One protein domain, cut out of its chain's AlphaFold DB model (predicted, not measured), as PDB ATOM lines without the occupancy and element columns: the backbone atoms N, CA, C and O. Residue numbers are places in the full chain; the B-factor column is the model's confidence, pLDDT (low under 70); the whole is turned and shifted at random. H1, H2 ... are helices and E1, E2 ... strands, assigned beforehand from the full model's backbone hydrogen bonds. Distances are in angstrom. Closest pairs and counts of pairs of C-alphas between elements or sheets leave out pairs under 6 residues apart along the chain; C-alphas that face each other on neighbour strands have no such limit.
ATOM      1  N   THR A  15     -34.981 -23.476 -25.056       92.62
ATOM      2  CA  THR A  15     -36.382 -23.578 -25.496       92.62
ATOM      3  C   THR A  15     -37.013 -22.219 -25.783       92.62
ATOM      4  O   THR A  15     -37.911 -22.123 -26.613       92.62
ATOM      5  N   ARG A  16     -36.512 -21.141 -25.173       94.19
ATOM      6  CA  ARG A  16     -36.958 -19.767 -25.426       94.19
ATOM      7  C   ARG A  16     -35.758 -18.846 -25.611       94.19
ATOM      8  O   ARG A  16     -34.827 -18.884 -24.812       94.19
ATOM      9  N   LEU A  17     -35.809 -18.011 -26.642       91.94
ATOM     10  CA  LEU A  17     -34.788 -17.022 -26.959       91.94
ATOM     11  C   LEU A  17     -35.460 -15.693 -27.288       91.94
ATOM     12  O   LEU A  17     -36.387 -15.640 -28.094       91.94
ATOM     13  N   VAL A  18     -34.967 -14.631 -26.664       92.31
ATOM     14  CA  VAL A  18     -35.378 -13.255 -26.933       92.31
ATOM     15  C   VAL A  18     -34.124 -12.491 -27.325       92.31
ATOM     16  O   VAL A  18     -33.120 -12.554 -26.614       92.31
ATOM     17  N   LEU A  19     -34.169 -11.831 -28.473       89.81
ATOM     18  CA  LEU A  19     -33.075 -11.053 -29.034       89.81
ATOM     19  C   LEU A  19     -33.534  -9.599 -29.148       89.81
ATOM     20  O   LEU A  19     -34.622  -9.353 -29.661       89.81
ATOM     21  N   HIS A  20     -32.712  -8.679 -28.648       91.25
ATOM     22  CA  HIS A  20     -32.976  -7.241 -28.622       91.25
ATOM     23  C   HIS A  20     -31.837  -6.484 -29.298       91.25
ATOM     24  O   HIS A  20     -30.678  -6.817 -29.040       91.25
ATOM     25  N   ASP A  21     -32.172  -5.485 -30.116       85.31
ATOM     26  CA  ASP A  21     -31.223  -4.511 -30.678       85.31
ATOM     27  C   ASP A  21     -30.081  -5.156 -31.479       85.31
ATOM     28  O   ASP A  21     -28.919  -4.743 -31.423       85.31
ATOM     29  N   LEU A  22     -30.394  -6.230 -32.211       81.62
ATOM     30  CA  LEU A  22     -29.407  -6.957 -33.006       81.62
ATOM     31  C   LEU A  22     -29.519  -6.595 -34.484       81.62
ATOM     32  O   LEU A  22     -30.604  -6.631 -35.063       81.62
ATOM     33  N   ALA A  23     -28.367  -6.332 -35.098       74.56
ATOM     34  CA  ALA A  23     -28.228  -6.237 -36.543       74.56
ATOM     35  C   ALA A  23     -28.074  -7.641 -37.154       74.56
ATOM     36  O   ALA A  23     -27.186  -8.409 -36.761       74.56
ATOM     37  N   PHE A  24     -28.942  -7.994 -38.104       68.06
ATOM     38  CA  PHE A  24     -28.866  -9.250 -38.853       68.06
ATOM     39  C   PHE A  24     -28.553  -8.982 -40.329       68.06
ATOM     40  O   PHE A  24     -29.306  -8.283 -40.998       68.06
ATOM     41  N   GLY A  25     -27.498  -9.607 -40.852       61.09
ATOM     42  CA  GLY A  25     -27.318  -9.809 -42.294       61.09
ATOM     43  C   GLY A  25     -28.162 -10.972 -42.851       61.09
ATOM     44  O   GLY A  25     -28.758 -11.746 -42.088       61.09
ATOM     45  N   ASP A  26     -28.137 -11.139 -44.178       56.88
ATOM     46  CA  ASP A  26     -29.035 -11.952 -45.034       56.88
ATOM     47  C   ASP A  26     -29.319 -13.418 -44.633       56.88
ATOM     48  O   ASP A  26     -30.233 -14.050 -45.161       56.88
ATOM     49  N   SER A  27     -28.557 -14.016 -43.711       56.66
ATOM     50  CA  SER A  27     -28.596 -15.468 -43.442       56.66
ATOM     51  C   SER A  27     -28.679 -15.863 -41.962       56.66
ATOM     52  O   SER A  27     -28.554 -17.039 -41.603       56.66
ATOM     53  N   HIS A  28     -28.873 -14.912 -41.049       60.50
ATOM     54  CA  HIS A  28     -28.618 -15.173 -39.629       60.50
ATOM     55  C   HIS A  28     -29.822 -15.686 -38.821       60.50
ATOM     56  O   HIS A  28     -29.619 -16.453 -37.875       60.50
ATOM     57  N   GLY A  29     -31.064 -15.385 -39.217       57.16
ATOM     58  CA  GLY A  29     -32.264 -15.934 -38.562       57.16
ATOM     59  C   GLY A  29     -32.341 -17.468 -38.640       57.16
ATOM     60  O   GLY A  29     -32.538 -18.154 -37.633       57.16
ATOM     61  N   SER A  30     -32.071 -18.033 -39.821       60.59
ATOM     62  CA  SER A  30     -31.962 -19.484 -40.032       60.59
ATOM     63  C   SER A  30     -30.768 -20.105 -39.287       60.59
ATOM     64  O   SER A  30     -30.839 -21.246 -38.824       60.59
ATOM     65  N   THR A  31     -29.688 -19.346 -39.079       67.38
ATOM     66  CA  THR A  31     -28.499 -19.801 -38.338       67.38
ATOM     67  C   THR A  31     -28.794 -20.007 -36.842       67.38
ATOM     68  O   THR A  31     -28.361 -21.000 -36.248       67.38
ATOM     69  N   VAL A  32     -29.586 -19.122 -36.227       71.44
ATOM     70  CA  VAL A  32     -30.029 -19.273 -34.826       71.44
ATOM     71  C   VAL A  32     -30.932 -20.502 -34.674       71.44
ATOM     72  O   VAL A  32     -30.704 -21.337 -33.795       71.44
ATOM     73  N   LEU A  33     -31.911 -20.656 -35.571       72.50
ATOM     74  CA  LEU A  33     -32.877 -21.761 -35.539       72.50
ATOM     75  C   LEU A  33     -32.250 -23.127 -35.850       72.50
ATOM     76  O   LEU A  33     -32.636 -24.133 -35.258       72.50
ATOM     77  N   SER A  34     -31.259 -23.183 -36.738       71.56
ATOM     78  CA  SER A  34     -30.539 -24.427 -37.051       71.56
ATOM     79  C   SER A  34     -29.637 -24.901 -35.905       71.56
ATOM     80  O   SER A  34     -29.454 -26.109 -35.713       71.56
ATOM     81  N   SER A  35     -29.115 -23.970 -35.105       75.12
ATOM     82  CA  SER A  35     -28.249 -24.270 -33.959       75.12
ATOM     83  C   SER A  35     -29.038 -24.658 -32.700       75.12
ATOM     84  O   SER A  35     -28.597 -25.520 -31.934       75.12
ATOM     85  N   CYS A  36     -30.230 -24.083 -32.506       82.56
ATOM     86  CA  CYS A  36     -31.075 -24.292 -31.327       82.56
ATOM     87  C   CYS A  36     -32.230 -25.270 -31.622       82.56
ATOM     88  O   CYS A  36     -33.391 -24.883 -31.709       82.56
ATOM     89  N   ARG A  37     -31.938 -26.570 -31.781       80.31
ATOM     90  CA  ARG A  37     -32.938 -27.578 -32.226       80.31
ATOM     91  C   ARG A  37     -34.150 -27.762 -31.295       80.31
ATOM     92  O   ARG A  37     -35.190 -28.256 -31.737       80.31
ATOM     93  N   LYS A  38     -34.008 -27.410 -30.014       89.00
ATOM     94  CA  LYS A  38     -35.082 -27.458 -29.007       89.00
ATOM     95  C   LYS A  38     -35.797 -26.120 -28.816       89.00
ATOM     96  O   LYS A  38     -36.646 -26.032 -27.940       89.00
ATOM     97  N   LEU A  39     -35.470 -25.105 -29.617       92.75
ATOM     98  CA  LEU A  39     -36.097 -23.799 -29.492       92.75
ATOM     99  C   LEU A  39     -37.572 -23.893 -29.881       92.75
ATOM    100  O   LEU A  39     -37.900 -24.265 -31.004       92.75
ATOM    101  N   GLU A  40     -38.435 -23.546 -28.939       95.50
ATOM    102  CA  GLU A  40     -39.890 -23.518 -29.070       95.50
ATOM    103  C   GLU A  40     -40.398 -22.083 -29.243       95.50
ATOM    104  O   GLU A  40     -41.403 -21.867 -29.916       95.50
ATOM    105  N   HIS A  41     -39.691 -21.087 -28.705       96.25
ATOM    106  CA  HIS A  41     -40.089 -19.683 -28.777       96.25
ATOM    107  C   HIS A  41     -38.926 -18.778 -29.177       96.25
ATOM    108  O   HIS A  41     -37.888 -18.772 -28.513       96.25
ATOM    109  N   LEU A  42     -39.130 -17.980 -30.223       94.19
ATOM    110  CA  LEU A  42     -38.200 -16.943 -30.663       94.19
ATOM    111  C   LEU A  42     -38.912 -15.589 -30.674       94.19
ATOM    112  O   LEU A  42     -39.976 -15.469 -31.272       94.19
ATOM    113  N   SER A  43     -38.305 -14.586 -30.047       94.50
ATOM    114  CA  SER A  43     -38.739 -13.189 -30.109       94.50
ATOM    115  C   SER A  43     -37.590 -12.331 -30.620       94.50
ATOM    116  O   SER A  43     -36.492 -12.400 -30.063       94.50
ATOM    117  N   LEU A  44     -37.835 -11.552 -31.669       91.94
ATOM    118  CA  LEU A  44     -36.918 -10.543 -32.196       91.94
ATOM    119  C   LEU A  44     -37.526  -9.167 -31.931       91.94
ATOM    120  O   LEU A  44     -38.650  -8.914 -32.362       91.94
ATOM    121  N   ASN A  45     -36.798  -8.317 -31.216       91.94
ATOM    122  CA  ASN A  45     -37.286  -7.040 -30.716       91.94
ATOM    123  C   ASN A  45     -36.314  -5.936 -31.124       91.94
ATOM    124  O   ASN A  45     -35.128  -6.040 -30.819       91.94
ATOM    125  N   GLU A  46     -36.806  -4.901 -31.802       88.44
ATOM    126  CA  GLU A  46     -35.988  -3.742 -32.208       88.44
ATOM    127  C   GLU A  46     -34.749  -4.157 -33.027       88.44
ATOM    128  O   GLU A  46     -33.692  -3.534 -33.009       88.44
ATOM    129  N   CYS A  47     -34.872  -5.267 -33.756       85.25
ATOM    130  CA  CYS A  47     -33.801  -5.793 -34.582       85.25
ATOM    131  C   CYS A  47     -33.794  -5.088 -35.936       85.25
ATOM    132  O   CYS A  47     -34.838  -4.904 -36.568       85.25
ATOM    133  N   VAL A  48     -32.601  -4.749 -36.405       78.56
ATOM    134  CA  VAL A  48     -32.397  -4.076 -37.687       78.56
ATOM    135  C   VAL A  48     -31.721  -5.016 -38.665       78.56
ATOM    136  O   VAL A  48     -30.987  -5.934 -38.282       78.56
ATOM    137  N   CYS A  49     -31.986  -4.815 -39.944       72.50
ATOM    138  CA  CYS A  49     -31.260  -5.503 -40.986       72.50
ATOM    139  C   CYS A  49     -30.081  -4.655 -41.477       72.50
ATOM    140  O   CYS A  49     -30.098  -3.428 -41.368       72.50
ATOM    141  N   GLU A  50     -29.023  -5.302 -41.963       67.25
ATOM    142  CA  GLU A  50     -28.022  -4.578 -42.749       67.25
ATOM    143  C   GLU A  50     -28.654  -4.198 -44.096       67.25
ATOM    144  O   GLU A  50     -29.337  -5.021 -44.711       67.25
ATOM    145  N   VAL A  51     -28.447  -2.950 -44.526       64.19
ATOM    146  CA  VAL A  51     -28.890  -2.464 -45.840       64.19
ATOM    147  C   VAL A  51     -28.135  -3.241 -46.913       64.19
ATOM    148  O   VAL A  51     -26.905  -3.325 -46.860       64.19
ATOM    149  N   ASP A  52     -28.853  -3.783 -47.895       59.56
ATOM    150  CA  ASP A  52     -28.244  -4.466 -49.031       59.56
ATOM    151  C   ASP A  52     -27.294  -3.488 -49.747       59.56
ATOM    152  O   ASP A  52     -27.696  -2.439 -50.252       59.56
ATOM    153  N   HIS A  53     -25.999  -3.804 -49.773       57.62
ATOM    154  CA  HIS A  53     -24.976  -2.920 -50.340       57.62
ATOM    155  C   HIS A  53     -25.054  -2.778 -51.871       57.62
ATOM    156  O   HIS A  53     -24.360  -1.933 -52.441       57.62
ATOM    157  N   VAL A  54     -25.854  -3.609 -52.542       58.28
ATOM    158  CA  VAL A  54     -26.052  -3.633 -53.994       58.28
ATOM    159  C   VAL A  54     -27.328  -2.889 -54.386       58.28
ATOM    160  O   VAL A  54     -27.299  -2.129 -55.354       58.28
ATOM    161  N   THR A  55     -28.433  -3.084 -53.664       59.97
ATOM    162  CA  THR A  55     -29.722  -2.436 -53.974       59.97
ATOM    163  C   THR A  55     -29.980  -1.173 -53.155       59.97
ATOM    164  O   THR A  55     -30.750  -0.319 -53.587       59.97
ATOM    165  N   GLY A  56     -29.317  -1.020 -52.006       60.59
ATOM    166  CA  GLY A  56     -29.586   0.047 -51.044       60.59
ATOM    167  C   GLY A  56     -30.902  -0.134 -50.281       60.59
ATOM    168  O   GLY A  56     -31.357   0.817 -49.652       60.59
ATOM    169  N   GLU A  57     -31.523  -1.315 -50.357       65.31
ATOM    170  CA  GLU A  57     -32.816  -1.620 -49.737       65.31
ATOM    171  C   GLU A  57     -32.653  -2.464 -48.465       65.31
ATOM    172  O   GLU A  57     -31.662  -3.179 -48.285       65.31
ATOM    173  N   ASP A  58     -33.649  -2.400 -47.581       68.38
ATOM    174  CA  ASP A  58     -33.728  -3.278 -46.414       68.38
ATOM    175  C   ASP A  58     -33.813  -4.752 -46.849       68.38
ATOM    176  O   ASP A  58     -34.464  -5.109 -47.835       68.38
ATOM    177  N   THR A  59     -33.192  -5.649 -46.087       77.56
ATOM    178  CA  THR A  59     -33.166  -7.081 -46.404       77.56
ATOM    179  C   THR A  59     -34.381  -7.819 -45.831       77.56
ATOM    180  O   THR A  59     -35.026  -7.408 -44.857       77.56
ATOM    181  N   VAL A  60     -34.746  -8.933 -46.474       82.81
ATOM    182  CA  VAL A  60     -35.884  -9.778 -46.077       82.81
ATOM    183  C   VAL A  60     -35.425 -10.822 -45.062       82.81
ATOM    184  O   VAL A  60     -34.587 -11.675 -45.366       82.81
ATOM    185  N   LEU A  61     -36.047 -10.849 -43.881       84.56
ATOM    186  CA  LEU A  61     -35.778 -11.883 -42.886       84.56
ATOM    187  C   LEU A  61     -36.318 -13.232 -43.370       84.56
ATOM    188  O   LEU A  61     -37.525 -13.476 -43.352       84.56
ATOM    189  N   THR A  62     -35.425 -14.141 -43.755       87.69
ATOM    190  CA  THR A  62     -35.806 -15.485 -44.203       87.69
ATOM    191  C   THR A  62     -35.647 -16.520 -43.090       87.69
ATOM    192  O   THR A  62     -34.565 -16.708 -42.527       87.69
ATOM    193  N   ILE A  63     -36.731 -17.240 -42.797       88.31
ATOM    194  CA  ILE A  63     -36.771 -18.350 -41.842       88.31
ATOM    195  C   ILE A  63     -37.068 -19.645 -42.601       88.31
ATOM    196  O   ILE A  63     -38.209 -19.941 -42.959       88.31
ATOM    197  N   ASP A  64     -36.021 -20.436 -42.822       89.88
ATOM    198  CA  ASP A  64     -36.114 -21.805 -43.332       89.88
ATOM    199  C   ASP A  64     -35.613 -22.777 -42.261       89.88
ATOM    200  O   ASP A  64     -34.414 -22.914 -42.015       89.88
ATOM    201  N   ALA A  65     -36.554 -23.392 -41.547       88.19
ATOM    202  CA  ALA A  65     -36.281 -24.190 -40.362       88.19
ATOM    203  C   ALA A  65     -37.121 -25.489 -40.352       88.19
ATOM    204  O   ALA A  65     -37.929 -25.711 -39.443       88.19
ATOM    205  N   PRO A  66     -36.922 -26.395 -41.333       90.12
ATOM    206  CA  PRO A  66     -37.762 -27.585 -41.527       90.12
ATOM    207  C   PRO A  66     -37.697 -28.593 -40.373       90.12
ATOM    208  O   PRO A  66     -38.627 -29.365 -40.175       90.12
ATOM    209  N   ASN A  67     -36.616 -28.581 -39.589       87.62
ATOM    210  CA  ASN A  67     -36.415 -29.488 -38.454       87.62
ATOM    211  C   ASN A  67     -36.599 -28.798 -37.093       87.62
ATOM    212  O   ASN A  67     -36.228 -29.358 -36.062       87.62
ATOM    213  N   SER A  68     -37.106 -27.564 -37.087       88.19
ATOM    214  CA  SER A  68     -37.240 -26.777 -35.866       88.19
ATOM    215  C   SER A  68     -38.358 -27.289 -34.958       88.19
ATOM    216  O   SER A  68     -39.358 -27.843 -35.419       88.19
ATOM    217  N   SER A  69     -38.187 -27.070 -33.652       92.75
ATOM    218  CA  SER A  69     -39.231 -27.264 -32.640       92.75
ATOM    219  C   SER A  69     -40.054 -25.999 -32.384       92.75
ATOM    220  O   SER A  69     -40.868 -25.995 -31.471       92.75
ATOM    221  N   LEU A  70     -39.861 -24.951 -33.196       95.12
ATOM    222  CA  LEU A  70     -40.465 -23.636 -32.998       95.12
ATOM    223  C   LEU A  70     -41.993 -23.720 -33.009       95.12
ATOM    224  O   LEU A  70     -42.587 -24.105 -34.011       95.12
ATOM    225  N   LEU A  71     -42.598 -23.330 -31.892       97.06
ATOM    226  CA  LEU A  71     -44.036 -23.260 -31.651       97.06
ATOM    227  C   LEU A  71     -44.553 -21.821 -31.743       97.06
ATOM    228  O   LEU A  71     -45.696 -21.613 -32.151       97.06
ATOM    229  N   GLY A  72     -43.729 -20.833 -31.378       97.31
ATOM    230  CA  GLY A  72     -44.088 -19.416 -31.404       97.31
ATOM    231  C   GLY A  72     -42.977 -18.518 -31.939       97.31
ATOM    232  O   GLY A  72     -41.815 -18.675 -31.561       97.31
ATOM    233  N   LEU A  73     -43.354 -17.559 -32.782       96.19
ATOM    234  CA  LEU A  73     -42.481 -16.518 -33.312       96.19
ATOM    235  C   LEU A  73     -43.082 -15.142 -33.022       96.19
ATOM    236  O   LEU A  73     -44.242 -14.898 -33.353       96.19
ATOM    237  N   GLU A  74     -42.283 -14.254 -32.445       95.81
ATOM    238  CA  GLU A  74     -42.635 -12.855 -32.216       95.81
ATOM    239  C   GLU A  74     -41.627 -11.949 -32.927       95.81
ATOM    240  O   GLU A  74     -40.417 -12.132 -32.786       95.81
ATOM    241  N   ILE A  75     -42.127 -10.990 -33.701       92.62
ATOM    242  CA  ILE A  75     -41.328  -9.964 -34.375       92.62
ATOM    243  C   ILE A  75     -41.896  -8.610 -33.964       92.62
ATOM    244  O   ILE A  75     -43.057  -8.318 -34.243       92.62
ATOM    245  N   ILE A  76     -41.113  -7.813 -33.247       92.31
ATOM    246  CA  ILE A  76     -41.575  -6.583 -32.605       92.31
ATOM    247  C   ILE A  76     -40.666  -5.442 -33.046       92.31
ATOM    248  O   ILE A  76     -39.467  -5.476 -32.778       92.31
ATOM    249  N   THR A  77     -41.238  -4.448 -33.727       88.56
ATOM    250  CA  THR A  77     -40.558  -3.194 -34.096       88.56
ATOM    251  C   THR A  77     -39.244  -3.453 -34.845       88.56
ATOM    252  O   THR A  77     -38.210  -2.867 -34.550       88.56
ATOM    253  N   CYS A  78     -39.250  -4.406 -35.779       85.81
ATOM    254  CA  CYS A  78     -38.052  -4.775 -36.532       85.81
ATOM    255  C   CYS A  78     -38.044  -4.127 -37.923       85.81
ATOM    256  O   CYS A  78     -39.052  -4.160 -38.633       85.81
ATOM    257  N   ALA A  79     -36.887  -3.606 -38.329       82.50
ATOM    258  CA  ALA A  79     -36.679  -2.956 -39.621       82.50
ATOM    259  C   ALA A  79     -36.186  -3.972 -40.666       82.50
ATOM    260  O   ALA A  79     -34.990  -4.078 -40.934       82.50
ATOM    261  N   TYR A  80     -37.118  -4.760 -41.207       81.38
ATOM    262  CA  TYR A  80     -36.896  -5.657 -42.347       81.38
ATOM    263  C   TYR A  80     -37.816  -5.248 -43.494       81.38
ATOM    264  O   TYR A  80     -38.979  -4.930 -43.240       81.38
ATOM    265  N   ALA A  81     -37.377  -5.388 -44.750       80.81
ATOM    266  CA  ALA A  81     -38.255  -5.169 -45.908       80.81
ATOM    267  C   ALA A  81     -39.449  -6.135 -45.938       80.81
ATOM    268  O   ALA A  81     -40.465  -5.862 -46.565       80.81
ATOM    269  N   GLY A  82     -39.345  -7.276 -45.266       84.81
ATOM    270  CA  GLY A  82     -40.427  -8.233 -45.087       84.81
ATOM    271  C   GLY A  82     -39.911  -9.501 -44.425       84.81
ATOM    272  O   GLY A  82     -38.706  -9.671 -44.232       84.81
ATOM    273  N   ILE A  83     -40.818 -10.411 -44.079       87.50
ATOM    274  CA  ILE A  83     -40.467 -11.668 -43.412       87.50
ATOM    275  C   ILE A  83     -40.932 -12.845 -44.264       87.50
ATOM    276  O   ILE A  83     -42.105 -12.988 -44.597       87.50
ATOM    277  N   ASN A  84     -40.008 -13.727 -44.619       90.00
ATOM    278  CA  ASN A  84     -40.278 -14.896 -45.440       90.00
ATOM    279  C   ASN A  84     -40.165 -16.178 -44.607       90.00
ATOM    280  O   ASN A  84     -39.068 -16.660 -44.317       90.00
ATOM    281  N   LEU A  85     -41.310 -16.750 -44.230       92.25
ATOM    282  CA  LEU A  85     -41.405 -18.015 -43.501       92.25
ATOM    283  C   LEU A  85     -41.423 -19.185 -44.487       92.25
ATOM    284  O   LEU A  85     -42.483 -19.705 -44.825       92.25
ATOM    285  N   VAL A  86     -40.251 -19.619 -44.948       92.75
ATOM    286  CA  VAL A  86     -40.110 -20.683 -45.954       92.75
ATOM    287  C   VAL A  86     -40.612 -22.021 -45.411       92.75
ATOM    288  O   VAL A  86     -41.490 -22.646 -46.014       92.75
ATOM    289  N   GLN A  87     -40.102 -22.457 -44.253       92.12
ATOM    290  CA  GLN A  87     -40.549 -23.675 -43.569       92.12
ATOM    291  C   GLN A  87     -40.446 -23.517 -42.054       92.12
ATOM    292  O   GLN A  87     -39.369 -23.259 -41.522       92.12
ATOM    293  N   ALA A  88     -41.551 -23.749 -41.349       93.56
ATOM    294  CA  ALA A  88     -41.572 -23.863 -39.893       93.56
ATOM    295  C   ALA A  88     -42.733 -24.792 -39.496       93.56
ATOM    296  O   ALA A  88     -43.818 -24.328 -39.148       93.56
ATOM    297  N   PRO A  89     -42.554 -26.122 -39.606       93.75
ATOM    298  CA  PRO A  89     -43.678 -27.051 -39.637       93.75
ATOM    299  C   PRO A  89     -44.491 -27.114 -38.342       93.75
ATOM    300  O   PRO A  89     -45.674 -27.422 -38.399       93.75
ATOM    301  N   LYS A  90     -43.867 -26.819 -37.196       96.00
ATOM    302  CA  LYS A  90     -44.503 -26.843 -35.871       96.00
ATOM    303  C   LYS A  90     -44.966 -25.468 -35.383       96.00
ATOM    304  O   LYS A  90     -45.526 -25.388 -34.292       96.00
ATOM    305  N   LEU A  91     -44.738 -24.407 -36.164       97.00
ATOM    306  CA  LEU A  91     -45.095 -23.051 -35.764       97.00
ATOM    307  C   LEU A  91     -46.614 -22.959 -35.638       97.00
ATOM    308  O   LEU A  91     -47.316 -23.108 -36.633       97.00
ATOM    309  N   GLY A  92     -47.095 -22.738 -34.415       97.56
ATOM    310  CA  GLY A  92     -48.512 -22.571 -34.109       97.56
ATOM    311  C   GLY A  92     -48.912 -21.109 -33.989       97.56
ATOM    312  O   GLY A  92     -49.991 -20.725 -34.426       97.56
ATOM    313  N   ARG A  93     -48.022 -20.270 -33.449       98.00
ATOM    314  CA  ARG A  93     -48.334 -18.879 -33.108       98.00
ATOM    315  C   ARG A  93     -47.365 -17.912 -33.764       98.00
ATOM    316  O   ARG A  93     -46.153 -18.045 -33.602       98.00
ATOM    317  N   LEU A  94     -47.909 -16.914 -34.443       97.25
ATOM    318  CA  LEU A  94     -47.155 -15.791 -34.977       97.25
ATOM    319  C   LEU A  94     -47.684 -14.493 -34.377       97.25
ATOM    320  O   LEU A  94     -48.887 -14.240 -34.412       97.25
ATOM    321  N   ARG A  95     -46.777 -13.660 -33.875       96.69
ATOM    322  CA  ARG A  95     -47.069 -12.292 -33.460       96.69
ATOM    323  C   ARG A  95     -46.151 -11.327 -34.193       96.69
ATOM    324  O   ARG A  95     -44.939 -11.517 -34.201       96.69
ATOM    325  N   CYS A  96     -46.729 -10.295 -34.788       94.12
ATOM    326  CA  CYS A  96     -45.994  -9.201 -35.394       94.12
ATOM    327  C   CYS A  96     -46.522  -7.880 -34.863       94.12
ATOM    328  O   CYS A  96     -47.724  -7.628 -34.925       94.12
ATOM    329  N   LYS A  97     -45.617  -7.040 -34.376       92.56
ATOM    330  CA  LYS A  97     -45.931  -5.709 -33.881       92.56
ATOM    331  C   LYS A  97     -45.069  -4.670 -34.591       92.56
ATOM    332  O   LYS A  97     -43.874  -4.907 -34.745       92.56
ATOM    333  N   ASP A  98     -45.672  -3.546 -34.970       87.50
ATOM    334  CA  ASP A  98     -45.007  -2.381 -35.566       87.50
ATOM    335  C   ASP A  98     -44.114  -2.766 -36.750       87.50
ATOM    336  O   ASP A  98     -42.896  -2.582 -36.711       87.50
ATOM    337  N   TRP A  99     -44.697  -3.378 -37.790       82.69
ATOM    338  CA  TRP A  99     -43.923  -3.686 -38.991       82.69
ATOM    339  C   TRP A  99     -43.679  -2.400 -39.785       82.69
ATOM    340  O   TRP A  99     -44.595  -1.621 -40.028       82.69
ATOM    341  N   LEU A 100     -42.430  -2.197 -40.196       68.38
ATOM    342  CA  LEU A 100     -41.994  -0.989 -40.906       68.38
ATOM    343  C   LEU A 100     -41.724  -1.245 -42.401       68.38
ATOM    344  O   LEU A 100     -41.511  -0.304 -43.158       68.38
ATOM    345  N   GLY A 101     -41.723  -2.517 -42.817       67.00
ATOM    346  CA  GLY A 101     -41.372  -2.964 -44.167       67.00
ATOM    347  C   GLY A 101     -42.526  -3.017 -45.172       67.00
ATOM    348  O   GLY A 101     -43.597  -2.442 -44.977       67.00
ATOM    349  N   ALA A 102     -42.301  -3.753 -46.262       63.72
ATOM    350  CA  ALA A 102     -43.223  -3.875 -47.383       63.72
ATOM    351  C   ALA A 102     -44.565  -4.526 -47.009       63.72
ATOM    352  O   ALA A 102     -44.676  -5.355 -46.103       63.72
ATOM    353  N   ASP A 103     -45.585  -4.185 -47.794       68.44
ATOM    354  CA  ASP A 103     -46.913  -4.788 -47.752       68.44
ATOM    355  C   ASP A 103     -47.007  -5.917 -48.806       68.44
ATOM    356  O   ASP A 103     -46.840  -5.646 -50.002       68.44
ATOM    357  N   PRO A 104     -47.243  -7.192 -48.424       75.69
ATOM    358  CA  PRO A 104     -47.549  -7.690 -47.078       75.69
ATOM    359  C   PRO A 104     -46.313  -7.958 -46.189       75.69
ATOM    360  O   PRO A 104     -45.272  -8.373 -46.706       75.69
ATOM    361  N   PRO A 105     -46.460  -7.889 -44.847       80.50
ATOM    362  CA  PRO A 105     -45.351  -8.040 -43.896       80.50
ATOM    363  C   PRO A 105     -44.758  -9.456 -43.860       80.50
ATOM    364  O   PRO A 105     -43.584  -9.634 -43.531       80.50
TER     365      PRO A 105
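This is residues 15 to 105 of the 327 residues of an uncharacterized protein of Digitaria exilis (UniProt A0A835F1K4). The chain is wound in stacked turns as a short solenoid: the parallel sheet E1 E2 E4 E6 makes one wall, and H1 with the two-strand sheet E3 E5 makes the wall across from it, where the strands run back the other way. The two walls are joined by the links of each turn, and the long stretch of residues 46 to 59, between E2 and E3, reaches far from the mean of the C-alphas. The printed part has 91 residues with one named helix and six named strands, in the order E1 H1 E2 E3 E4 E5 E6; the class is mixed, helices and strands, with under half of the residues in named elements. It is compact, with a radius of gyration of the C-alphas of 12.4 A, and the C-alphas span 35 by 23 by 23 A, only just elongated.

In the larger sheet, E1 is residues 16 to 20, 13.5 A long, from C-alpha 16 at (-36.958, -19.767, -25.426). E2 is residues 41 to 45, 13.1 A, and E4 is residues 72 to 76, 13.1 A. E6 is residues 93 to 97, 13.4 A, and ends with C-alpha 97 at (-45.931, -5.709, -33.881). E3 is residues 60 to 64, 12.3 A, and E5 is residues 82 to 87, 15.5 A. H1 is residues 28 to 35, 10.7 A, from C-alpha 28 at (-28.618, -15.173, -39.629).

E1 and E6 are the edge strands of the larger sheet, E2 and E4 its inner strands. E1 and E2 are parallel at 7 degrees, with N 17 and O 41 2.9 A apart, within hydrogen-bond range. E2 and E4 are parallel at 4 degrees, with N 44 and O 74 at 2.9 A. E4 and E6 are parallel at 3 degrees, with N 75 and O 95 at 2.9 A. E3 and E5 are parallel at 11 degrees, with N 63 and O 84 at 2.8 A; each is apart from E1, E2, E4 and E6. H1 is on the larger sheet but only grazes it, with its residues 29 to 33. The closest C-alphas of H1 and E3 are those of Ser 30 and Ile 63, 5.3 A apart; H1 and E5 are apart. E1, H1 and E2 form a strand-helix-strand unit, two parallel neighbour strands with a helix between, with a right-handed crossover. In H1 every O i to N i+4 pair is within hydrogen-bond range.

The C-alphas farthest apart, those of Thr 15 and Val 54, are 36.3 A apart. The printed part has no cut. The link E2 to E3, 14 residues, is long. Mean pLDDT of the printed part is 82.4; residues 24 to 31, 50 to 58 and 100 to 103 are under 70.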